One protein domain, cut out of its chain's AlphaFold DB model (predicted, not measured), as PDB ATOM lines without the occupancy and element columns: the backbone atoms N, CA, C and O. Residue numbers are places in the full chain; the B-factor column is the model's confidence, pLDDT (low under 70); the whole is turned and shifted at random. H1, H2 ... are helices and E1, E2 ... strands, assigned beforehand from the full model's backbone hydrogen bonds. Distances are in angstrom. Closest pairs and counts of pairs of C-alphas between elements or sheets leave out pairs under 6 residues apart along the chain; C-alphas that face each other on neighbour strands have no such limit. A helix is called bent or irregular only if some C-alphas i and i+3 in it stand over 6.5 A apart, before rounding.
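AT A GLANCE: This is residues 1001 to 1170 of the 1197 residues of an uncharacterized protein of Chloroflexi bacterium (UniProt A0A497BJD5). You are looking at two lobes joined by a neck: a lobe of mostly crossed helices, H1 to H6, and a smaller lobe with the hairpin E3 and E4, the far part of E2, H7 and E5, the antiparallel pair E1 and E2 running between them. In the helical lobe the bent helix H6 packs on H1, H3 and H5, while H8 lies beyond E5 at the end of the printed part. The printed part has 170 residues with eight named helices and five named strands, in the order E1 H1 H2 H3 H4 H5 H6 E2 E3 E4 H7 E5 H8. The class is mixed, the two sheets E1 - E2 and E3 - E4 are antiparallel, and the whole is loose, with a radius of gyration of the C-alphas of 20.9 A and spans of 71 by 38 by 33 A.

IN THESE COORDINATES: Find C-alpha 1001 at (16.969, -12.285, -2.858); from there E1, residues 1001 to 1006, runs 16.3 A. Next come H1, residues 1010 to 1019, 14.4 A; H2, 1021 to 1034, 20.4 A; H3, 1046 to 1054; H4, 1064 to 1074, 15.1 A; and H5, 1080 to 1087. H6, residues 1089 to 1107, was assigned as one helix by its hydrogen bonds but is bent: C-alphas 1097 and 1100 are 8.8 A apart, between arms H6a, 1089 to 1097, and H6b, 1100 to 1107. E2, residues 1112 to 1124, is 26.3 A long and bends by 79 degrees at residue 1120. Then follow E3, 1135 to 1138; E4, 1143 to 1146; H7, 1150 to 1155; E5, 1163 to 1165; and H8, 1167 to 1170, ending at C-alpha (3.109, -21.314, 12.718).

HOW THE PARTS SIT: Look between E1 and E2 for N 1003 and O 1116, 2.8 A apart. H1 touches H3 at a shallow tilt of 16 degrees, opposite ways, closest at C-alphas 1010 and 1054, 5.4 A. H1 touches H6b at C-alphas 1013 and 1105, 5.0 A. H2 only just touches H3, with 3 pairs of C-alphas within 8 A, by residues 1021 to 1025 alone, closest at C-alphas 1024 and 1046, 5.9 A. H4 is close to H5 but not clearly touching; their closest C-alphas, 1067 and 1083, are 7.4 A apart. H5 touches H6a only at the corner, closest at C-alphas 1085 and 1092, 4.5 A. In the hairpin E3 and E4, N 1136 and O 1145 are 2.8 A apart. H7 is near E2, and E5 pairs with no named strand, though C-alphas 1120 and 1164, the closest of E2 and E5, are 4.0 A apart. E5 and H8 meet only through their link. Every O i to N i+4 pair is within hydrogen-bond range in H1, H2, H3, H4, H6b and H7, but 3 of 4 in H5 and 4 of 5 in H6a; H8 is too short for one.

THE WHOLE: The C-alphas farthest apart, those of Gly 1036 and Asp 1126, are 71.3 A apart. The printed part has no cut, and the link from H2 to H3 is long, with 11 residues. Mean pLDDT of the printed part is 87.3; residues 1076 to 1077 are under 70.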
ATOM      1  N   MET A1001      16.675 -13.704  -2.634       90.25
ATOM      2  CA  MET A1001      16.969 -12.285  -2.858       90.25
ATOM      3  C   MET A1001      17.794 -11.679  -1.712       90.25
ATOM      4  O   MET A1001      17.649 -12.078  -0.554       90.25
ATOM      5  N   ILE A1002      18.628 -10.685  -2.023       89.00
ATOM      6  CA  ILE A1002      19.291  -9.815  -1.040       89.00
ATOM      7  C   ILE A1002      18.404  -8.616  -0.674       89.00
ATOM      8  O   ILE A1002      17.609  -8.126  -1.477       89.00
ATOM      9  N   THR A1003      18.610  -8.100   0.531       85.38
ATOM     10  CA  THR A1003      18.127  -6.807   1.016       85.38
ATOM     11  C   THR A1003      19.315  -6.033   1.572       85.38
ATOM     12  O   THR A1003      20.151  -6.601   2.279       85.38
ATOM     13  N   PHE A1004      19.372  -4.726   1.313       86.19
ATOM     14  CA  PHE A1004      20.347  -3.844   1.951       86.19
ATOM     15  C   PHE A1004      19.692  -3.003   3.045       86.19
ATOM     16  O   PHE A1004      18.766  -2.237   2.773       86.19
ATOM     17  N   GLY A1005      20.194  -3.117   4.276       86.81
ATOM     18  CA  GLY A1005      19.802  -2.248   5.383       86.81
ATOM     19  C   GLY A1005      20.355  -0.839   5.176       86.81
ATOM     20  O   GLY A1005      21.531  -0.681   4.839       86.81
ATOM     21  N   ARG A1006      19.514   0.183   5.367       88.81
ATOM     22  CA  ARG A1006      19.842   1.594   5.100       88.81
ATOM     23  C   ARG A1006      19.792   2.441   6.373       88.81
ATOM     24  O   ARG A1006      18.989   2.166   7.262       88.81
ATOM     25  N   LEU A1007      20.607   3.491   6.442       90.25
ATOM     26  CA  LEU A1007      20.499   4.540   7.456       90.25
ATOM     27  C   LEU A1007      19.323   5.471   7.104       90.25
ATOM     28  O   LEU A1007      19.516   6.533   6.530       90.25
ATOM     29  N   GLN A1008      18.095   5.042   7.405       89.19
ATOM     30  CA  GLN A1008      16.865   5.839   7.255       89.19
ATOM     31  C   GLN A1008      16.481   6.505   8.587       89.19
ATOM     32  O   GLN A1008      16.531   5.851   9.635       89.19
ATOM     33  N   GLY A1009      16.050   7.771   8.560       91.38
ATOM     34  CA  GLY A1009      15.412   8.473   9.677       91.38
ATOM     35  C   GLY A1009      16.145   8.329  11.014       91.38
ATOM     36  O   GLY A1009      17.298   8.739  11.181       91.38
ATOM     37  N   LYS A1010      15.470   7.675  11.968       93.69
ATOM     38  CA  LYS A1010      15.977   7.325  13.307       93.69
ATOM     39  C   LYS A1010      17.390   6.727  13.278       93.69
ATOM     40  O   LYS A1010      18.205   7.054  14.137       93.69
ATOM     41  N   ALA A1011      17.686   5.848  12.317       91.88
ATOM     42  CA  ALA A1011      18.957   5.130  12.258       91.88
ATOM     43  C   ALA A1011      20.134   6.046  11.891       91.88
ATOM     44  O   ALA A1011      21.207   5.906  12.474       91.88
ATOM     45  N   ALA A1012      19.926   7.001  10.978       93.56
ATOM     46  CA  ALA A1012      20.934   7.995  10.620       93.56
ATOM     47  C   ALA A1012      21.251   8.915  11.812       93.56
ATOM     48  O   ALA A1012      22.413   9.078  12.183       93.56
ATOM     49  N   LEU A1013      20.217   9.444  12.480       94.94
ATOM     50  CA  LEU A1013      20.403  10.353  13.616       94.94
ATOM     51  C   LEU A1013      21.092   9.670  14.813       94.94
ATOM     52  O   LEU A1013      21.981  10.268  15.423       94.94
ATOM     53  N   LYS A1014      20.759   8.401  15.104       94.25
ATOM     54  CA  LYS A1014      21.448   7.611  16.143       94.25
ATOM     55  C   LYS A1014      22.922   7.379  15.825       94.25
ATOM     56  O   LYS A1014      23.741   7.443  16.738       94.25
ATOM     57  N   GLU A1015      23.281   7.143  14.563       93.31
ATOM     58  CA  GLU A1015      24.683   6.959  14.172       93.31
ATOM     59  C   GLU A1015      25.500   8.248  14.375       93.31
ATOM     60  O   GLU A1015      26.591   8.194  14.942       93.31
ATOM     61  N   VAL A1016      24.937   9.413  14.022       94.31
ATOM     62  CA  VAL A1016      25.586  10.717  14.250       94.31
ATOM     63  C   VAL A1016      25.770  11.013  15.740       94.31
ATOM     64  O   VAL A1016      26.878  11.324  16.176       94.31
ATOM     65  N   PHE A1017      24.719  10.872  16.553       94.44
ATOM     66  CA  PHE A1017      24.810  11.137  17.996       94.44
ATOM     67  C   PHE A1017      25.781  10.176  18.706       94.44
ATOM     68  O   PHE A1017      26.494  10.590  19.619       94.44
ATOM     69  N   ARG A1018      25.863   8.911  18.261       93.56
ATOM     70  CA  ARG A1018      26.819   7.914  18.777       93.56
ATOM     71  C   ARG A1018      28.272   8.238  18.408       93.56
ATOM     72  O   ARG A1018      29.175   7.907  19.173       93.56
ATOM     73  N   ALA A1019      28.513   8.846  17.249       92.81
ATOM     74  CA  ALA A1019      29.855   9.188  16.779       92.81
ATOM     75  C   ALA A1019      30.429  10.481  17.389       92.81
ATOM     76  O   ALA A1019      31.652  10.623  17.417       92.81
ATOM     77  N   HIS A1020      29.565  11.385  17.872       92.44
ATOM     78  CA  HIS A1020      29.922  12.717  18.386       92.44
ATOM     79  C   HIS A1020      29.460  12.989  19.844       92.44
ATOM     80  O   HIS A1020      28.894  14.059  20.116       92.44
ATOM     81  N   PRO A1021      29.657  12.060  20.803       91.00
ATOM     82  CA  PRO A1021      29.131  12.176  22.165       91.00
ATOM     83  C   PRO A1021      29.541  13.462  22.893       91.00
ATOM     84  O   PRO A1021      28.725  14.005  23.639       91.00
ATOM     85  N   ASP A1022      30.755  13.985  22.689       90.56
ATOM     86  CA  ASP A1022      31.199  15.196  23.396       90.56
ATOM     87  C   ASP A1022      30.657  16.482  22.752       90.56
ATOM     88  O   ASP A1022      30.377  17.459  23.452       90.56
ATOM     89  N   THR A1023      30.375  16.455  21.445       90.69
ATOM     90  CA  THR A1023      29.648  17.545  20.765       90.69
ATOM     91  C   THR A1023      28.204  17.627  21.263       90.69
ATOM     92  O   THR A1023      27.710  18.721  21.536       90.69
ATOM     93  N   VAL A1024      27.542  16.478  21.457       92.19
ATOM     94  CA  VAL A1024      26.186  16.422  22.028       92.19
ATOM     95  C   VAL A1024      26.178  16.989  23.455       92.19
ATOM     96  O   VAL A1024      25.397  17.900  23.727       92.19
ATOM     97  N   LYS A1025      27.099  16.557  24.336       91.06
ATOM     98  CA  LYS A1025      27.245  17.116  25.701       91.06
ATOM     99  C   LYS A1025      27.452  18.634  25.690       91.06
ATOM    100  O   LYS A1025      26.841  19.343  26.487       91.06
ATOM    101  N   HIS A1026      28.300  19.145  24.795       90.50
ATOM    102  CA  HIS A1026      28.552  20.582  24.688       90.50
ATOM    103  C   HIS A1026      27.284  21.360  24.300       90.50
ATOM    104  O   HIS A1026      26.939  22.340  24.961       90.50
ATOM    105  N   LEU A1027      26.549  20.897  23.284       90.50
ATOM    106  CA  LEU A1027      25.300  21.529  22.850       90.50
ATOM    107  C   LEU A1027      24.202  21.456  23.928       90.50
ATOM    108  O   LEU A1027      23.477  22.432  24.114       90.50
ATOM    109  N   MET A1028      24.136  20.369  24.708       90.69
ATOM    110  CA  MET A1028      23.255  20.270  25.885       90.69
ATOM    111  C   MET A1028      23.574  21.355  26.928       90.69
ATOM    112  O   MET A1028      22.660  22.041  27.387       90.69
ATOM    113  N   LYS A1029      24.858  21.584  27.246       88.94
ATOM    114  CA  LYS A1029      25.276  22.666  28.162       88.94
ATOM    115  C   LYS A1029      24.959  24.060  27.621       88.94
ATOM    116  O   LYS A1029      24.465  24.906  28.363       88.94
ATOM    117  N   VAL A1030      25.162  24.296  26.323       88.75
ATOM    118  CA  VAL A1030      24.794  25.566  25.667       88.75
ATOM    119  C   VAL A1030      23.276  25.803  25.688       88.75
ATOM    120  O   VAL A1030      22.850  26.951  25.843       88.75
ATOM    121  N   LYS A1031      22.459  24.745  25.574       88.19
ATOM    122  CA  LYS A1031      20.999  24.819  25.724       88.19
ATOM    123  C   LYS A1031      20.596  25.206  27.146       88.19
ATOM    124  O   LYS A1031      19.913  26.211  27.315       88.19
ATOM    125  N   ALA A1032      21.079  24.480  28.157       87.12
ATOM    126  CA  ALA A1032      20.760  24.751  29.561       87.12
ATOM    127  C   ALA A1032      21.075  26.203  29.968       87.12
ATOM    128  O   ALA A1032      20.199  26.898  30.479       87.12
ATOM    129  N   LEU A1033      22.273  26.699  29.632       88.06
ATOM    130  CA  LEU A1033      22.692  28.072  29.944       88.06
ATOM    131  C   LEU A1033      21.798  29.141  29.295       88.06
ATOM    132  O   LEU A1033      21.487  30.149  29.926       88.06
ATOM    133  N   LYS A1034      21.355  28.933  28.047       86.94
ATOM    134  CA  LYS A1034      20.416  29.850  27.372       86.94
ATOM    135  C   LYS A1034      18.991  29.767  27.927       86.94
ATOM    136  O   LYS A1034      18.264  30.750  27.850       86.94
ATOM    137  N   GLU A1035      18.607  28.627  28.494       87.38
ATOM    138  CA  GLU A1035      17.344  28.433  29.218       87.38
ATOM    139  C   GLU A1035      17.408  28.918  30.683       87.38
ATOM    140  O   GLU A1035      16.427  28.783  31.412       87.38
ATOM    141  N   GLY A1036      18.537  29.487  31.128       85.00
ATOM    142  CA  GLY A1036      18.726  29.983  32.497       85.00
ATOM    143  C   GLY A1036      18.926  28.887  33.552       85.00
ATOM    144  O   GLY A1036      18.754  29.150  34.739       85.00
ATOM    145  N   LYS A1037      19.266  27.668  33.123       85.81
ATOM    146  CA  LYS A1037      19.566  26.503  33.970       85.81
ATOM    147  C   LYS A1037      21.077  26.376  34.173       85.81
ATOM    148  O   LYS A1037      21.853  26.861  33.346       85.81
ATOM    149  N   ASP A1038      21.495  25.689  35.234       82.56
ATOM    150  CA  ASP A1038      22.906  25.339  35.402       82.56
ATOM    151  C   ASP A1038      23.356  24.349  34.305       82.56
ATOM    152  O   ASP A1038      22.580  23.522  33.817       82.56
ATOM    153  N   ALA A1039      24.615  24.459  33.889       76.00
ATOM    154  CA  ALA A1039      25.230  23.583  32.902       76.00
ATOM    155  C   ALA A1039      25.699  22.246  33.500       76.00
ATOM    156  O   ALA A1039      25.933  21.297  32.746       76.00
ATOM    157  N   ASP A1040      25.866  22.170  34.821       78.38
ATOM    158  CA  ASP A1040      26.351  20.978  35.519       78.38
ATOM    159  C   ASP A1040      25.215  20.117  36.115       78.38
ATOM    160  O   ASP A1040      25.427  18.930  36.352       78.38
ATOM    161  N   ASP A1041      23.983  20.641  36.194       75.44
ATOM    162  CA  ASP A1041      22.757  19.913  36.596       75.44
ATOM    163  C   ASP A1041      22.197  18.957  35.507       75.44
ATOM    164  O   ASP A1041      21.124  18.363  35.657       75.44
ATOM    165  N   ILE A1042      22.883  18.798  34.368       78.31
ATOM    166  CA  ILE A1042      22.389  18.000  33.232       78.31
ATOM    167  C   ILE A1042      22.653  16.502  33.455       78.31
ATOM    168  O   ILE A1042      23.638  15.944  32.977       78.31
ATOM    169  N   CYS A1043      21.722  15.829  34.134       75.81
ATOM    170  CA  CYS A1043      21.793  14.390  34.427       75.81
ATOM    171  C   CYS A1043      21.574  13.451  33.217       75.81
ATOM    172  O   CYS A1043      21.750  12.242  33.352       75.81
ATOM    173  N   MET A1044      21.153  13.962  32.054       84.38
ATOM    174  CA  MET A1044      20.812  13.150  30.875       84.38
ATOM    175  C   MET A1044      22.041  12.832  30.011       84.38
ATOM    176  O   MET A1044      22.862  13.715  29.755       84.38
ATOM    177  N   THR A1045      22.161  11.601  29.497       88.12
ATOM    178  CA  THR A1045      23.265  11.240  28.590       88.12
ATOM    179  C   THR A1045      22.951  11.573  27.116       88.12
ATOM    180  O   THR A1045      21.782  11.649  26.732       88.12
ATOM    181  N   PRO A1046      23.975  11.704  26.244       88.00
ATOM    182  CA  PRO A1046      23.790  11.842  24.792       88.00
ATOM    183  C   PRO A1046      22.953  10.737  24.133       88.00
ATOM    184  O   PRO A1046      22.292  10.984  23.126       88.00
ATOM    185  N   HIS A1047      22.990   9.520  24.683       89.00
ATOM    186  CA  HIS A1047      22.210   8.384  24.193       89.00
ATOM    187  C   HIS A1047      20.721   8.565  24.498       89.00
ATOM    188  O   HIS A1047      19.880   8.362  23.624       89.00
ATOM    189  N   ASP A1048      20.401   8.997  25.715       90.81
ATOM    190  CA  ASP A1048      19.019   9.098  26.186       90.81
ATOM    191  C   ASP A1048      18.306  10.268  25.504       90.81
ATOM    192  O   ASP A1048      17.212  10.080  24.980       90.81
ATOM    193  N   LEU A1049      18.994  11.408  25.350       90.94
ATOM    194  CA  LEU A1049      18.554  12.517  24.495       90.94
ATOM    195  C   LEU A1049      18.301  12.063  23.046       90.94
ATOM    196  O   LEU A1049      17.335  12.480  22.411       90.94
ATOM    197  N   CYS A1050      19.163  11.207  22.488       92.44
ATOM    198  CA  CYS A1050      18.955  10.710  21.130       92.44
ATOM    199  C   CYS A1050      17.705   9.820  21.034       92.44
ATOM    200  O   CYS A1050      16.987   9.868  20.034       92.44
ATOM    201  N   ASN A1051      17.401   9.034  22.071       93.69
ATOM    202  CA  ASN A1051      16.167   8.251  22.142       93.69
ATOM    203  C   ASN A1051      14.928   9.149  22.323       93.69
ATOM    204  O   ASN A1051      13.964   8.970  21.582       93.69
ATOM    205  N   GLU A1052      14.993  10.160  23.199       93.38
ATOM    206  CA  GLU A1052      13.955  11.190  23.381       93.38
ATOM    207  C   GLU A1052      13.618  11.893  22.055       93.38
ATOM    208  O   GLU A1052      12.453  12.041  21.709       93.38
ATOM    209  N   ILE A1053      14.624  12.267  21.260       93.50
ATOM    210  CA  ILE A1053      14.403  12.885  19.944       93.50
ATOM    211  C   ILE A1053      13.838  11.865  18.940       93.50
ATOM    212  O   ILE A1053      12.877  12.149  18.222       93.50
ATOM    213  N   THR A1054      14.427  10.667  18.853       94.25
ATOM    214  CA  THR A1054      14.093   9.702  17.785       94.25
ATOM    215  C   THR A1054      12.770   8.965  17.973       94.25
ATOM    216  O   THR A1054      12.265   8.420  16.990       94.25
ATOM    217  N   GLN A1055      12.162   8.982  19.163       94.56
ATOM    218  CA  GLN A1055      10.801   8.460  19.363       94.56
ATOM    219  C   GLN A1055       9.736   9.271  18.595       94.56
ATOM    220  O   GLN A1055       8.703   8.723  18.226       94.56
ATOM    221  N   HIS A1056       9.997  10.557  18.320       94.44
ATOM    222  CA  HIS A1056       9.070  11.462  17.625       94.44
ATOM    223  C   HIS A1056       9.211  11.440  16.093       94.44
ATOM    224  O   HIS A1056       8.403  12.035  15.385       94.44
ATOM    225  N   ILE A1057      10.226  10.757  15.561       94.00
ATOM    226  CA  ILE A1057      10.425  10.602  14.115       94.00
ATOM    227  C   ILE A1057       9.530   9.441  13.637       94.00
ATOM    228  O   ILE A1057       9.558   8.379  14.261       94.00
ATOM    229  N   PRO A1058       8.741   9.577  12.557       90.69
ATOM    230  CA  PRO A1058       7.951   8.468  12.024       90.69
ATOM    231  C   PRO A1058       8.824   7.445  11.282       90.69
ATOM    232  O   PRO A1058       9.972   7.711  10.924       90.69
ATOM    233  N   ASP A1059       8.257   6.271  11.008       87.19
ATOM    234  CA  ASP A1059       8.849   5.279  10.105       87.19
ATOM    235  C   ASP A1059       8.336   5.490   8.667       87.19
ATOM    236  O   ASP A1059       7.207   5.944   8.470       87.19
ATOM    237  N   GLU A1060       9.145   5.162   7.647       83.56
ATOM    238  CA  GLU A1060       8.865   5.530   6.240       83.56
ATOM    239  C   GLU A1060       7.498   5.034   5.738       83.56
ATOM    240  O   GLU A1060       6.842   5.715   4.956       83.56
ATOM    241  N   ALA A1061       7.040   3.876   6.226       83.56
ATOM    242  CA  ALA A1061       5.746   3.297   5.870       83.56
ATOM    243  C   ALA A1061       4.543   4.139   6.341       83.56
ATOM    244  O   ALA A1061       3.508   4.128   5.678       83.56
ATOM    245  N   THR A1062       4.672   4.874   7.450       87.81
ATOM    246  CA  THR A1062       3.588   5.685   8.033       87.81
ATOM    247  C   THR A1062       3.346   6.971   7.243       87.81
ATOM    248  O   THR A1062       2.209   7.411   7.133       87.81
ATOM    249  N   ILE A1063       4.404   7.548   6.663       89.44
ATOM    250  CA  ILE A1063       4.369   8.810   5.900       89.44
ATOM    251  C   ILE A1063       4.637   8.603   4.397       89.44
ATOM    252  O   ILE A1063       5.037   9.527   3.691       89.44
ATOM    253  N   ALA A1064       4.443   7.383   3.885       83.62
ATOM    254  CA  ALA A1064       4.856   6.998   2.532       83.62
ATOM    255  C   ALA A1064       4.181   7.818   1.413       83.62
ATOM    256  O   ALA A1064       4.806   8.088   0.388       83.62
ATOM    257  N   ASP A1065       2.922   8.226   1.594       85.00
ATOM    258  CA  ASP A1065       2.206   9.073   0.631       85.00
ATOM    259  C   ASP A1065       2.667  10.532   0.680       85.00
ATOM    260  O   ASP A1065       2.927  11.132  -0.363       85.00
ATOM    261  N   GLU A1066       2.878  11.073   1.877       88.25
ATOM    262  CA  GLU A1066       3.392  12.432   2.066       88.25
ATOM    263  C   GLU A1066       4.827  12.576   1.552       88.25
ATOM    264  O   GLU A1066       5.146  13.554   0.882       88.25
ATOM    265  N   LEU A1067       5.685  11.574   1.774       84.50
ATOM    266  CA  LEU A1067       7.021  11.524   1.176       84.50
ATOM    267  C   LEU A1067       6.963  11.407  -0.349       84.50
ATOM    268  O   LEU A1067       7.802  11.998  -1.025       84.50
ATOM    269  N   ARG A1068       5.990  10.681  -0.919       82.00
ATOM    270  CA  ARG A1068       5.796  10.642  -2.380       82.00
ATOM    271  C   ARG A1068       5.409  12.014  -2.931       82.00
ATOM    272  O   ARG A1068       5.973  12.416  -3.947       82.00
ATOM    273  N   GLN A1069       4.518  12.743  -2.259       82.88
ATOM    274  CA  GLN A1069       4.163  14.110  -2.647       82.88
ATOM    275  C   GLN A1069       5.349  15.074  -2.475       82.88
ATOM    276  O   GLN A1069       5.734  15.742  -3.432       82.88
ATOM    277  N   ALA A1070       5.992  15.092  -1.305       80.06
ATOM    278  CA  ALA A1070       7.119  15.978  -1.021       80.06
ATOM    279  C   ALA A1070       8.308  15.739  -1.969       80.06
ATOM    280  O   ALA A1070       8.903  16.701  -2.453       80.06
ATOM    281  N   ARG A1071       8.614  14.480  -2.318       83.06
ATOM    282  CA  ARG A1071       9.646  14.150  -3.320       83.06
ATOM    283  C   ARG A1071       9.252  14.590  -4.738       83.06
ATOM    284  O   ARG A1071      10.120  14.997  -5.505       83.06
ATOM    285  N   ALA A1072       7.964  14.575  -5.090       75.69
ATOM    286  CA  ALA A1072       7.485  15.089  -6.378       75.69
ATOM    287  C   ALA A1072       7.526  16.630  -6.471       75.69
ATOM    288  O   ALA A1072       7.747  17.169  -7.556       75.69
ATOM    289  N   GLU A1073       7.336  17.334  -5.351       76.12
ATOM    290  CA  GLU A1073       7.352  18.803  -5.279       76.12
ATOM    291  C   GLU A1073       8.760  19.391  -5.085       76.12
ATOM    292  O   GLU A1073       9.081  20.425  -5.674       76.12
ATOM    293  N   GLN A1074       9.603  18.747  -4.270       72.94
ATOM    294  CA  GLN A1074      10.897  19.279  -3.811       72.94
ATOM    295  C   GLN A1074      12.117  18.491  -4.333       72.94
ATOM    296  O   GLN A1074      13.232  19.010  -4.294       72.94
ATOM    297  N   GLY A1075      11.916  17.283  -4.875       72.62
ATOM    298  CA  GLY A1075      12.947  16.431  -5.484       72.62
ATOM    299  C   GLY A1075      13.119  15.063  -4.806       72.62
ATOM    300  O   GLY A1075      12.843  14.914  -3.617       72.62
ATOM    301  N   ASP A1076      13.617  14.074  -5.568       67.00
ATOM    302  CA  ASP A1076      13.870  12.676  -5.142       67.00
ATOM    303  C   ASP A1076      14.542  12.559  -3.755       67.00
ATOM    304  O   ASP A1076      14.284  11.600  -3.027       67.00
ATOM    305  N   ASP A1077      15.407  13.519  -3.419       68.81
ATOM    306  CA  ASP A1077      16.328  13.486  -2.279       68.81
ATOM    307  C   ASP A1077      15.676  13.912  -0.939       68.81
ATOM    308  O   ASP A1077      16.341  13.926   0.094       68.81
ATOM    309  N   TYR A1078      14.375  14.246  -0.922       79.38
ATOM    310  CA  TYR A1078      13.656  14.643   0.298       79.38
ATOM    311  C   TYR A1078      13.488  13.456   1.275       79.38
ATOM    312  O   TYR A1078      12.772  12.479   1.000       79.38
ATOM    313  N   GLY A1079      14.180  13.533   2.417       87.50
ATOM    314  CA  GLY A1079      14.326  12.458   3.412       87.50
ATOM    315  C   GLY A1079      13.310  12.468   4.567       87.50
ATOM    316  O   GLY A1079      12.522  13.404   4.723       87.50
ATOM    317  N   ILE A1080      13.338  11.430   5.414       92.44
ATOM    318  CA  ILE A1080      12.438  11.297   6.578       92.44
ATOM    319  C   ILE A1080      12.801  12.343   7.632       92.44
ATOM    320  O   ILE A1080      11.912  12.959   8.221       92.44
ATOM    321  N   LEU A1081      14.099  12.591   7.842       93.00
ATOM    322  CA  LEU A1081      14.559  13.636   8.758       93.00
ATOM    323  C   LEU A1081      14.112  15.023   8.290       93.00
ATOM    324  O   LEU A1081      13.680  15.835   9.105       93.00
ATOM    325  N   GLN A1082      14.161  15.284   6.980       92.06
ATOM    326  CA  GLN A1082      13.699  16.549   6.415       92.06
ATOM    327  C   GLN A1082      12.174  16.698   6.523       92.06
ATOM    328  O   GLN A1082      11.707  17.778   6.872       92.06
ATOM    329  N   TRP A1083      11.391  15.632   6.309       93.50
ATOM    330  CA  TRP A1083       9.949  15.655   6.591       93.50
ATOM    331  C   TRP A1083       9.672  15.953   8.073       93.50
ATOM    332  O   TRP A1083       8.880  16.844   8.377       93.50
ATOM    333  N   ALA A1084      10.356  15.268   8.993       93.88
ATOM    334  CA  ALA A1084      10.090  15.373  10.428       93.88
ATOM    335  C   ALA A1084      10.415  16.763  10.994       93.88
ATOM    336  O   ALA A1084       9.652  17.282  11.803       93.88
ATOM    337  N   VAL A1085      11.487  17.409  10.522       94.62
ATOM    338  CA  VAL A1085      11.855  18.780  10.930       94.62
ATOM    339  C   VAL A1085      10.827  19.836  10.495       94.62
ATOM    340  O   VAL A1085      10.728  20.869  11.149       94.62
ATOM    341  N   HIS A1086      10.041  19.588   9.441       91.31
ATOM    342  CA  HIS A1086       8.989  20.513   8.992       91.31
ATOM    343  C   HIS A1086       7.591  20.205   9.554       91.31
ATOM    344  O   HIS A1086       6.737  21.088   9.525       91.31
ATOM    345  N   ASN A1087       7.339  18.979  10.034       92.50
ATOM    346  CA  ASN A1087       5.989  18.510  10.390       92.50
ATOM    347  C   ASN A1087       5.834  18.026  11.845       92.50
ATOM    348  O   ASN A1087       4.712  17.769  12.277       92.50
ATOM    349  N   VAL A1088       6.921  17.897  12.617       94.50
ATOM    350  CA  VAL A1088       6.887  17.426  14.013       94.50
ATOM    351  C   VAL A1088       7.581  18.434  14.928       94.50
ATOM    352  O   VAL A1088       8.805  18.542  14.936       94.50
ATOM    353  N   GLU A1089       6.799  19.145  15.742       94.69
ATOM    354  CA  GLU A1089       7.253  20.243  16.615       94.69
ATOM    355  C   GLU A1089       8.424  19.846  17.536       94.69
ATOM    356  O   GLU A1089       9.391  20.596  17.682       94.69
ATOM    357  N   GLN A1090       8.397  18.635  18.105       94.81
ATOM    358  CA  GLN A1090       9.473  18.122  18.961       94.81
ATOM    359  C   GLN A1090      10.791  17.957  18.184       94.81
ATOM    360  O   GLN A1090      11.867  18.267  18.698       94.81
ATOM    361  N   VAL A1091      10.710  17.504  16.929       94.06
ATOM    362  CA  VAL A1091      11.873  17.303  16.053       94.06
ATOM    363  C   VAL A1091      12.367  18.642  15.498       94.06
ATOM    364  O   VAL A1091      13.575  18.852  15.432       94.06
ATOM    365  N   GLN A1092      11.466  19.581  15.191       94.94
ATOM    366  CA  GLN A1092      11.812  20.958  14.830       94.94
ATOM    367  C   GLN A1092      12.551  21.672  15.976       94.94
ATOM    368  O   GLN A1092      13.619  22.244  15.762       94.94
ATOM    369  N   SER A1093      12.050  21.582  17.213       92.81
ATOM    370  CA  SER A1093      12.727  22.165  18.378       92.81
ATOM    371  C   SER A1093      14.096  21.514  18.620       92.81
ATOM    372  O   SER A1093      15.082  22.206  18.876       92.81
ATOM    373  N   ALA A1094      14.213  20.190  18.464       92.56
ATOM    374  CA  ALA A1094      15.507  19.510  18.516       92.56
ATOM    375  C   ALA A1094      16.466  19.971  17.395       92.56
ATOM    376  O   ALA A1094      17.662  20.138  17.643       92.56
ATOM    377  N   TYR A1095      15.955  20.223  16.188       95.19
ATOM    378  CA  TYR A1095      16.732  20.702  15.044       95.19
ATOM    379  C   TYR A1095      17.364  22.076  15.287       95.19
ATOM    380  O   TYR A1095      18.533  22.269  14.964       95.19
ATOM    381  N   GLU A1096      16.648  23.013  15.913       93.38
ATOM    382  CA  GLU A1096      17.183  24.348  16.232       93.38
ATOM    383  C   GLU A1096      18.411  24.291  17.159       93.38
ATOM    384  O   GLU A1096      19.352  25.073  17.000       93.38
ATOM    385  N   TRP A1097      18.438  23.334  18.093       91.56
ATOM    386  CA  TRP A1097      19.530  23.155  19.057       91.56
ATOM    387  C   TRP A1097      20.677  22.277  18.546       91.56
ATOM    388  O   TRP A1097      21.842  22.560  18.827       91.56
ATOM    389  N   PHE A1098      20.364  21.222  17.789       94.06
ATOM    390  CA  PHE A1098      21.329  20.207  17.347       94.06
ATOM    391  C   PHE A1098      21.575  20.236  15.829       94.06
ATOM    392  O   PHE A1098      22.042  19.251  15.252       94.06
ATOM    393  N   LYS A1099      21.299  21.380  15.184       93.56
ATOM    394  CA  LYS A1099      21.315  21.577  13.724       93.56
ATOM    395  C   LYS A1099      22.491  20.918  12.987       93.56
ATOM    396  O   LYS A1099      22.215  20.211  12.023       93.56
ATOM    397  N   PRO A1100      23.770  21.050  13.408       92.38
ATOM    398  CA  PRO A1100      24.886  20.454  12.665       92.38
ATOM    399  C   PRO A1100      24.827  18.921  12.602       92.38
ATOM    400  O   PRO A1100      25.201  18.331  11.589       92.38
ATOM    401  N   LEU A1101      24.324  18.282  13.665       93.94
ATOM    402  CA  LEU A1101      24.179  16.828  13.762       93.94
ATOM    403  C   LEU A1101      22.987  16.339  12.929       93.94
ATOM    404  O   LEU A1101      23.083  15.320  12.252       93.94
ATOM    405  N   PHE A1102      21.884  17.090  12.915       95.50
ATOM    406  CA  PHE A1102      20.752  16.811  12.027       95.50
ATOM    407  C   PHE A1102      21.104  17.022  10.550       95.50
ATOM    408  O   PHE A1102      20.818  16.151   9.735       95.50
ATOM    409  N   ASP A1103      21.761  18.132  10.202       93.88
ATOM    410  CA  ASP A1103      22.223  18.409   8.837       93.88
ATOM    411  C   ASP A1103      23.153  17.290   8.339       93.88
ATOM    412  O   ASP A1103      23.143  16.958   7.157       93.88
ATOM    413  N   GLN A1104      23.973  16.706   9.222       92.56
ATOM    414  CA  GLN A1104      24.810  15.546   8.912       92.56
ATOM    415  C   GLN A1104      23.996  14.253   8.780       92.56
ATOM    416  O   GLN A1104      24.188  13.512   7.818       92.56
ATOM    417  N   ALA A1105      23.049  14.006   9.687       94.00
ATOM    418  CA  ALA A1105      22.163  12.846   9.624       94.00
ATOM    419  C   ALA A1105      21.306  12.835   8.342       94.00
ATOM    420  O   ALA A1105      21.067  11.770   7.782       94.00
ATOM    421  N   MET A1106      20.912  14.008   7.834       93.56
ATOM    422  CA  MET A1106      20.241  14.164   6.538       93.56
ATOM    423  C   MET A1106      21.166  13.825   5.354       93.56
ATOM    424  O   MET A1106      20.728  13.174   4.414       93.56
ATOM    425  N   ARG A1107      22.453  14.211   5.388       90.50
ATOM    426  CA  ARG A1107      23.405  13.930   4.287       90.50
ATOM    427  C   ARG A1107      23.806  12.457   4.163       90.50
ATOM    428  O   ARG A1107      24.198  12.038   3.080       90.50
ATOM    429  N   ILE A1108      23.713  11.682   5.243       91.06
ATOM    430  CA  ILE A1108      23.935  10.224   5.229       91.06
ATOM    431  C   ILE A1108      22.632   9.424   5.041       91.06
ATOM    432  O   ILE A1108      22.672   8.189   5.048       91.06
ATOM    433  N   GLU A1109      21.474  10.083   4.936       90.06
ATOM    434  CA  GLU A1109      20.179   9.401   4.902       90.06
ATOM    435  C   GLU A1109      20.044   8.547   3.624       90.06
ATOM    436  O   GLU A1109      20.383   8.962   2.518       90.06
ATOM    437  N   GLY A1110      19.604   7.295   3.779       85.31
ATOM    438  CA  GLY A1110      19.481   6.321   2.689       85.31
ATOM    439  C   GLY A1110      20.757   5.534   2.340       85.31
ATOM    440  O   GLY A1110      20.662   4.560   1.584       85.31
ATOM    441  N   THR A1111      21.919   5.872   2.912       88.81
ATOM    442  CA  THR A1111      23.182   5.117   2.733       88.81
ATOM    443  C   THR A1111      23.079   3.679   3.255       88.81
ATOM    444  O   THR A1111      22.286   3.384   4.152       88.81
ATOM    445  N   LYS A1112      23.854   2.743   2.687       87.25
ATOM    446  CA  LYS A1112      23.738   1.302   2.978       87.25
ATOM    447  C   LYS A1112      24.742   0.844   4.043       87.25
ATOM    448  O   LYS A1112      25.944   1.073   3.942       87.25
ATOM    449  N   LYS A1113      24.219   0.159   5.063       84.56
ATOM    450  CA  LYS A1113      24.932  -0.258   6.281       84.56
ATOM    451  C   LYS A1113      25.132  -1.772   6.395       84.56
ATOM    452  O   LYS A1113      26.076  -2.218   7.038       84.56
ATOM    453  N   SER A1114      24.251  -2.575   5.804       84.69
ATOM    454  CA  SER A1114      24.315  -4.036   5.903       84.69
ATOM    455  C   SER A1114      23.705  -4.724   4.685       84.69
ATOM    456  O   SER A1114      22.884  -4.138   3.981       84.69
ATOM    457  N   GLN A1115      24.081  -5.986   4.475       83.25
ATOM    458  CA  GLN A1115      23.397  -6.917   3.580       83.25
ATOM    459  C   GLN A1115      22.785  -8.067   4.382       83.25
ATOM    460  O   GLN A1115      23.380  -8.534   5.355       83.25
ATOM    461  N   SER A1116      21.607  -8.527   3.971       79.62
ATOM    462  CA  SER A1116      20.920  -9.684   4.548       79.62
ATOM    463  C   SER A1116      20.002 -10.344   3.522       79.62
ATOM    464  O   SER A1116      19.572  -9.708   2.564       79.62
ATOM    465  N   LYS A1117      19.658 -11.615   3.725       83.81
ATOM    466  CA  LYS A1117      18.619 -12.305   2.949       83.81
ATOM    467  C   LYS A1117      17.242 -11.630   3.065       83.81
ATOM    468  O   LYS A1117      16.834 -11.212   4.150       83.81
ATOM    469  N   HIS A1118      16.510 -11.579   1.954       82.50
ATOM    470  CA  HIS A1118      15.158 -11.030   1.853       82.50
ATOM    471  C   HIS A1118      14.110 -11.909   2.566       82.50
ATOM    472  O   HIS A1118      14.210 -13.144   2.629       82.50
ATOM    473  N   ALA A1119      13.072 -11.263   3.105       78.12
ATOM    474  CA  ALA A1119      12.058 -11.901   3.948       78.12
ATOM    475  C   ALA A1119      11.137 -12.877   3.191       78.12
ATOM    476  O   ALA A1119      10.670 -13.844   3.789       78.12
ATOM    477  N   ALA A1120      10.928 -12.656   1.887       81.81
ATOM    478  CA  ALA A1120      10.118 -13.508   1.013       81.81
ATOM    479  C   ALA A1120      10.916 -14.014  -0.208       81.81
ATOM    480  O   ALA A1120      11.449 -15.121  -0.168       81.81
ATOM    481  N   GLY A1121      11.067 -13.162  -1.224       87.62
ATOM    482  CA  GLY A1121      11.732 -13.351  -2.518       87.62
ATOM    483  C   GLY A1121      12.799 -14.438  -2.652       87.62
ATOM    484  O   GLY A1121      13.860 -14.399  -2.019       87.62
ATOM    485  N   VAL A1122      12.526 -15.349  -3.581       90.94
ATOM    486  CA  VAL A1122      13.419 -16.365  -4.139       90.94
ATOM    487  C   VAL A1122      13.449 -16.181  -5.657       90.94
ATOM    488  O   VAL A1122      12.419 -15.877  -6.256       90.94
ATOM    489  N   VAL A1123      14.613 -16.350  -6.279       91.69
ATOM    490  CA  VAL A1123      14.760 -16.428  -7.737       91.69
ATOM    491  C   VAL A1123      14.912 -17.886  -8.142       91.69
ATOM    492  O   VAL A1123      15.650 -18.634  -7.499       91.69
ATOM    493  N   ILE A1124      14.217 -18.259  -9.215       90.69
ATOM    494  CA  ILE A1124      14.321 -19.555  -9.892       90.69
ATOM    495  C   ILE A1124      14.554 -19.244 -11.374       90.69
ATOM    496  O   ILE A1124      13.868 -18.381 -11.928       90.69
ATOM    497  N   ALA A1125      15.530 -19.894 -12.006       87.75
ATOM    498  CA  ALA A1125      15.981 -19.564 -13.359       87.75
ATOM    499  C   ALA A1125      16.097 -20.797 -14.275       87.75
ATOM    500  O   ALA A1125      16.261 -21.921 -13.813       87.75
ATOM    501  N   ASP A1126      16.054 -20.573 -15.593       82.44
ATOM    502  CA  ASP A1126      16.287 -21.594 -16.632       82.44
ATOM    503  C   ASP A1126      17.782 -21.912 -16.868       82.44
ATOM    504  O   ASP A1126      18.129 -22.754 -17.697       82.44
ATOM    505  N   ARG A1127      18.668 -21.208 -16.159       85.62
ATOM    506  CA  ARG A1127      20.132 -21.236 -16.262       85.62
ATOM    507  C   ARG A1127      20.755 -20.926 -14.893       85.62
ATOM    508  O   ARG A1127      20.052 -20.372 -14.045       85.62
ATOM    509  N   PRO A1128      22.055 -21.188 -14.673       88.75
ATOM    510  CA  PRO A1128      22.717 -20.812 -13.430       88.75
ATOM    511  C   PRO A1128      22.548 -19.315 -13.136       88.75
ATOM    512  O   PRO A1128      22.847 -18.470 -13.980       88.75
ATOM    513  N   ILE A1129      22.103 -18.967 -11.926       87.19
ATOM    514  CA  ILE A1129      21.773 -17.585 -11.532       87.19
ATOM    515  C   ILE A1129      22.972 -16.641 -11.703       87.19
ATOM    516  O   ILE A1129      22.777 -15.478 -12.056       87.19
ATOM    517  N   ALA A1130      24.199 -17.152 -11.557       80.56
ATOM    518  CA  ALA A1130      25.451 -16.430 -11.808       80.56
ATOM    519  C   ALA A1130      25.611 -15.894 -13.254       80.56
ATOM    520  O   ALA A1130      26.438 -15.011 -13.486       80.56
ATOM    521  N   GLU A1131      24.840 -16.397 -14.229       79.62
ATOM    522  CA  GLU A1131      24.792 -15.861 -15.600       79.62
ATOM    523  C   GLU A1131      23.807 -14.694 -15.776       79.62
ATOM    524  O   GLU A1131      23.931 -13.940 -16.746       79.62
ATOM    525  N   LEU A1132      22.832 -14.556 -14.870       80.00
ATOM    526  CA  LEU A1132      21.821 -13.491 -14.865       80.00
ATOM    527  C   LEU A1132      22.207 -12.348 -13.920       80.00
ATOM    528  O   LEU A1132      22.004 -11.176 -14.230       80.00
ATOM    529  N   THR A1133      22.751 -12.696 -12.755       85.75
ATOM    530  CA  THR A1133      23.055 -11.781 -11.650       85.75
ATOM    531  C   THR A1133      24.281 -12.276 -10.874       85.75
ATOM    532  O   THR A1133      24.442 -13.487 -10.737       85.75
ATOM    533  N   PRO A1134      25.118 -11.403 -10.286       85.62
ATOM    534  CA  PRO A1134      26.127 -11.846  -9.322       85.62
ATOM    535  C   PRO A1134      25.475 -12.548  -8.119       85.62
ATOM    536  O   PRO A1134      24.387 -12.163  -7.694       85.62
ATOM    537  N   LEU A1135      26.167 -13.510  -7.508       89.19
ATOM    538  CA  LEU A1135      25.833 -14.038  -6.182       89.19
ATOM    539  C   LEU A1135      26.680 -13.358  -5.098       89.19
ATOM    540  O   LEU A1135      27.867 -13.094  -5.293       89.19
ATOM    541  N   ALA A1136      26.075 -13.117  -3.937       85.00
ATOM    542  CA  ALA A1136      26.711 -12.576  -2.738       85.00
ATOM    543  C   ALA A1136      26.542 -13.541  -1.552       85.00
ATOM    544  O   ALA A1136      25.582 -14.309  -1.505       85.00
ATOM    545  N   TYR A1137      27.455 -13.509  -0.579       86.44
ATOM    546  CA  TYR A1137      27.374 -14.369   0.607       86.44
ATOM    547  C   TYR A1137      26.580 -13.719   1.752       86.44
ATOM    548  O   TYR A1137      26.915 -12.621   2.211       86.44
ATOM    549  N   ASP A1138      25.570 -14.418   2.275       84.44
ATOM    550  CA  ASP A1138      24.945 -14.076   3.555       84.44
ATOM    551  C   ASP A1138      25.690 -14.792   4.692       84.44
ATOM    552  O   ASP A1138      25.450 -15.963   4.990       84.44
ATOM    553  N   ALA A1139      26.573 -14.062   5.374       75.44
ATOM    554  CA  ALA A1139      27.360 -14.589   6.486       75.44
ATOM    555  C   ALA A1139      26.538 -14.977   7.734       75.44
ATOM    556  O   ALA A1139      27.049 -15.725   8.569       75.44
ATOM    557  N   LYS A1140      25.284 -14.512   7.873       75.31
ATOM    558  CA  LYS A1140      24.379 -14.919   8.961       75.31
ATOM    559  C   LYS A1140      23.765 -16.289   8.672       75.31
ATOM    560  O   LYS A1140      23.713 -17.130   9.564       75.31
ATOM    561  N   ASN A1141      23.316 -16.506   7.435       73.19
ATOM    562  CA  ASN A1141      22.641 -17.741   7.017       73.19
ATOM    563  C   ASN A1141      23.585 -18.796   6.400       73.19
ATOM    564  O   ASN A1141      23.175 -19.936   6.219       73.19
ATOM    565  N   LYS A1142      24.843 -18.429   6.113       80.56
ATOM    566  CA  LYS A1142      25.884 -19.250   5.459       80.56
ATOM    567  C   LYS A1142      25.528 -19.730   4.042       80.56
ATOM    568  O   LYS A1142      26.024 -20.761   3.595       80.56
ATOM    569  N   ASP A1143      24.708 -18.962   3.329       80.94
ATOM    570  CA  ASP A1143      24.179 -19.297   1.999       80.94
ATOM    571  C   ASP A1143      24.511 -18.199   0.969       80.94
ATOM    572  O   ASP A1143      24.882 -17.077   1.332       80.94
ATOM    573  N   ARG A1144      24.373 -18.513  -0.323       86.50
ATOM    574  CA  ARG A1144      24.486 -17.548  -1.426       86.50
ATOM    575  C   ARG A1144      23.120 -16.938  -1.749       86.50
ATOM    576  O   ARG A1144      22.116 -17.639  -1.859       86.50
ATOM    577  N   VAL A1145      23.099 -15.624  -1.937       91.06
ATOM    578  CA  VAL A1145      21.921 -14.826  -2.306       91.06
ATOM    579  C   VAL A1145      22.167 -14.076  -3.617       91.06
ATOM    580  O   VAL A1145      23.311 -13.789  -3.967       91.06
ATOM    581  N   VAL A1146      21.099 -13.743  -4.341       91.44
ATOM    582  CA  VAL A1146      21.123 -12.878  -5.531       91.44
ATOM    583  C   VAL A1146      21.671 -11.512  -5.133       91.44
ATOM    584  O   VAL A1146      21.059 -10.820  -4.331       91.44
ATOM    585  N   GLY A1147      22.813 -11.113  -5.684       84.12
ATOM    586  CA  GLY A1147      23.566  -9.924  -5.274       84.12
ATOM    587  C   GLY A1147      22.996  -8.579  -5.736       84.12
ATOM    588  O   GLY A1147      23.620  -7.556  -5.474       84.12
ATOM    589  N   LEU A1148      21.845  -8.550  -6.415       87.25
ATOM    590  CA  LEU A1148      21.155  -7.327  -6.852       87.25
ATOM    591  C   LEU A1148      19.850  -7.136  -6.060       87.25
ATOM    592  O   LEU A1148      19.161  -8.108  -5.771       87.25
ATOM    593  N   GLU A1149      19.462  -5.892  -5.754       84.44
ATOM    594  CA  GLU A1149      18.116  -5.605  -5.212       84.44
ATOM    595  C   GLU A1149      17.022  -5.941  -6.242       84.44
ATOM    596  O   GLU A1149      17.237  -5.724  -7.430       84.44
ATOM    597  N   MET A1150      15.849  -6.400  -5.778       81.44
ATOM    598  CA  MET A1150      14.697  -6.896  -6.569       81.44
ATOM    599  C   MET A1150      14.566  -6.313  -7.986       81.44
ATOM    600  O   MET A1150      14.818  -7.031  -8.950       81.44
ATOM    601  N   CYS A1151      14.268  -5.019  -8.121       79.88
ATOM    602  CA  CYS A1151      14.059  -4.382  -9.425       79.88
ATOM    603  C   CYS A1151      15.275  -4.486 -10.366       79.88
ATOM    604  O   CYS A1151      15.110  -4.664 -11.565       79.88
ATOM    605  N   ASN A1152      16.498  -4.450  -9.831       82.44
ATOM    606  CA  ASN A1152      17.728  -4.606 -10.611       82.44
ATOM    607  C   ASN A1152      17.961  -6.060 -11.057       82.44
ATOM    608  O   ASN A1152      18.622  -6.279 -12.067       82.44
ATOM    609  N   ALA A1153      17.453  -7.049 -10.313       82.06
ATOM    610  CA  ALA A1153      17.477  -8.455 -10.720       82.06
ATOM    611  C   ALA A1153      16.417  -8.733 -11.800       82.06
ATOM    612  O   ALA A1153      16.715  -9.366 -12.812       82.06
ATOM    613  N   GLU A1154      15.209  -8.200 -11.620       82.00
ATOM    614  CA  GLU A1154      14.096  -8.305 -12.574       82.00
ATOM    615  C   GLU A1154      14.433  -7.621 -13.910       82.00
ATOM    616  O   GLU A1154      14.220  -8.200 -14.974       82.00
ATOM    617  N   ASP A1155      15.076  -6.451 -13.864       74.88
ATOM    618  CA  ASP A1155      15.633  -5.757 -15.033       74.88
ATOM    619  C   ASP A1155      16.667  -6.596 -15.807       74.88
ATOM    620  O   ASP A1155      16.769  -6.485 -17.030       74.88
ATOM    621  N   MET A1156      17.445  -7.432 -15.110       76.00
ATOM    622  CA  MET A1156      18.404  -8.375 -15.708       76.00
ATOM    623  C   MET A1156      17.733  -9.647 -16.254       76.00
ATOM    624  O   MET A1156      18.407 -10.510 -16.819       76.00
ATOM    625  N   GLY A1157      16.410  -9.762 -16.121       78.81
ATOM    626  CA  GLY A1157      15.616 -10.902 -16.563       78.81
ATOM    627  C   GLY A1157      15.503 -12.036 -15.539       78.81
ATOM    628  O   GLY A1157      15.008 -13.104 -15.896       78.81
ATOM    629  N   ALA A1158      15.937 -11.848 -14.287       85.31
ATOM    630  CA  ALA A1158      15.712 -12.831 -13.227       85.31
ATOM    631  C   ALA A1158      14.237 -12.838 -12.787       85.31
ATOM    632  O   ALA A1158      13.608 -11.786 -12.679       85.31
ATOM    633  N   VAL A1159      13.681 -14.020 -12.509       86.12
ATOM    634  CA  VAL A1159      12.259 -14.182 -12.170       86.12
ATOM    635  C   VAL A1159      12.089 -14.430 -10.671       86.12
ATOM    636  O   VAL A1159      12.606 -15.407 -10.129       86.12
ATOM    637  N   LYS A1160      11.356 -13.528 -10.009       87.75
ATOM    638  CA  LYS A1160      11.063 -13.545  -8.569       87.75
ATOM    639  C   LYS A1160       9.780 -14.322  -8.245       87.75
ATOM    640  O   LYS A1160       8.749 -14.171  -8.901       87.75
ATOM    641  N   PHE A1161       9.840 -15.058  -7.138       88.69
ATOM    642  CA  PHE A1161       8.726 -15.731  -6.473       88.69
ATOM    643  C   PHE A1161       8.739 -15.353  -4.979       88.69
ATOM    644  O   PHE A1161       9.766 -15.511  -4.314       88.69
ATOM    645  N   ASP A1162       7.636 -14.826  -4.434       88.81
ATOM    646  CA  ASP A1162       7.563 -14.400  -3.026       88.81
ATOM    647  C   ASP A1162       6.970 -15.494  -2.125       88.81
ATOM    648  O   ASP A1162       5.756 -15.646  -2.004       88.81
ATOM    649  N   PHE A1163       7.854 -16.217  -1.434       90.06
ATOM    650  CA  PHE A1163       7.506 -17.163  -0.372       90.06
ATOM    651  C   PHE A1163       7.750 -16.508   0.996       90.06
ATOM    652  O   PHE A1163       8.872 -16.548   1.505       90.06
ATOM    653  N   LEU A1164       6.742 -15.847   1.575       90.00
ATOM    654  CA  LEU A1164       6.862 -15.081   2.825       90.00
ATOM    655  C   LEU A1164       6.697 -15.977   4.060       90.00
ATOM    656  O   LEU A1164       5.745 -16.745   4.149       90.00
ATOM    657  N   GLY A1165       7.597 -15.846   5.039       89.19
ATOM    658  CA  GLY A1165       7.477 -16.526   6.334       89.19
ATOM    659  C   GLY A1165       6.605 -15.729   7.308       89.19
ATOM    660  O   GLY A1165       6.965 -14.606   7.660       89.19
ATOM    661  N   VAL A1166       5.494 -16.302   7.776       90.38
ATOM    662  CA  VAL A1166       4.501 -15.621   8.625       90.38
ATOM    663  C   VAL A1166       4.305 -16.357   9.954       90.38
ATOM    664  O   VAL A1166       3.627 -17.377  10.017       90.38
ATOM    665  N   VAL A1167       4.815 -15.777  11.049       89.06
ATOM    666  CA  VAL A1167       4.757 -16.345  12.420       89.06
ATOM    667  C   VAL A1167       3.326 -16.666  12.880       89.06
ATOM    668  O   VAL A1167       3.106 -17.580  13.673       89.06
ATOM    669  N   ALA A1168       2.325 -15.923  12.394       90.25
ATOM    670  CA  ALA A1168       0.923 -16.196  12.706       90.25
ATOM    671  C   ALA A1168       0.443 -17.551  12.152       90.25
ATOM    672  O   ALA A1168      -0.392 -18.191  12.786       90.25
ATOM    673  N   LEU A1169       0.993 -18.018  11.022       90.44
ATOM    674  CA  LEU A1169       0.676 -19.333  10.461       90.44
ATOM    675  C   LEU A1169       1.259 -20.456  11.327       90.44
ATOM    676  O   LEU A1169       0.526 -21.381  11.657       90.44
ATOM    677  N   ASP A1170       2.512 -20.338  11.787       86.94
ATOM    678  CA  ASP A1170       3.109 -21.314  12.718       86.94
ATOM    679  C   ASP A1170       2.325 -21.387  14.043       86.94
ATOM    680  O   ASP A1170       2.115 -22.467  14.593       86.94
TER     681      ASP A1170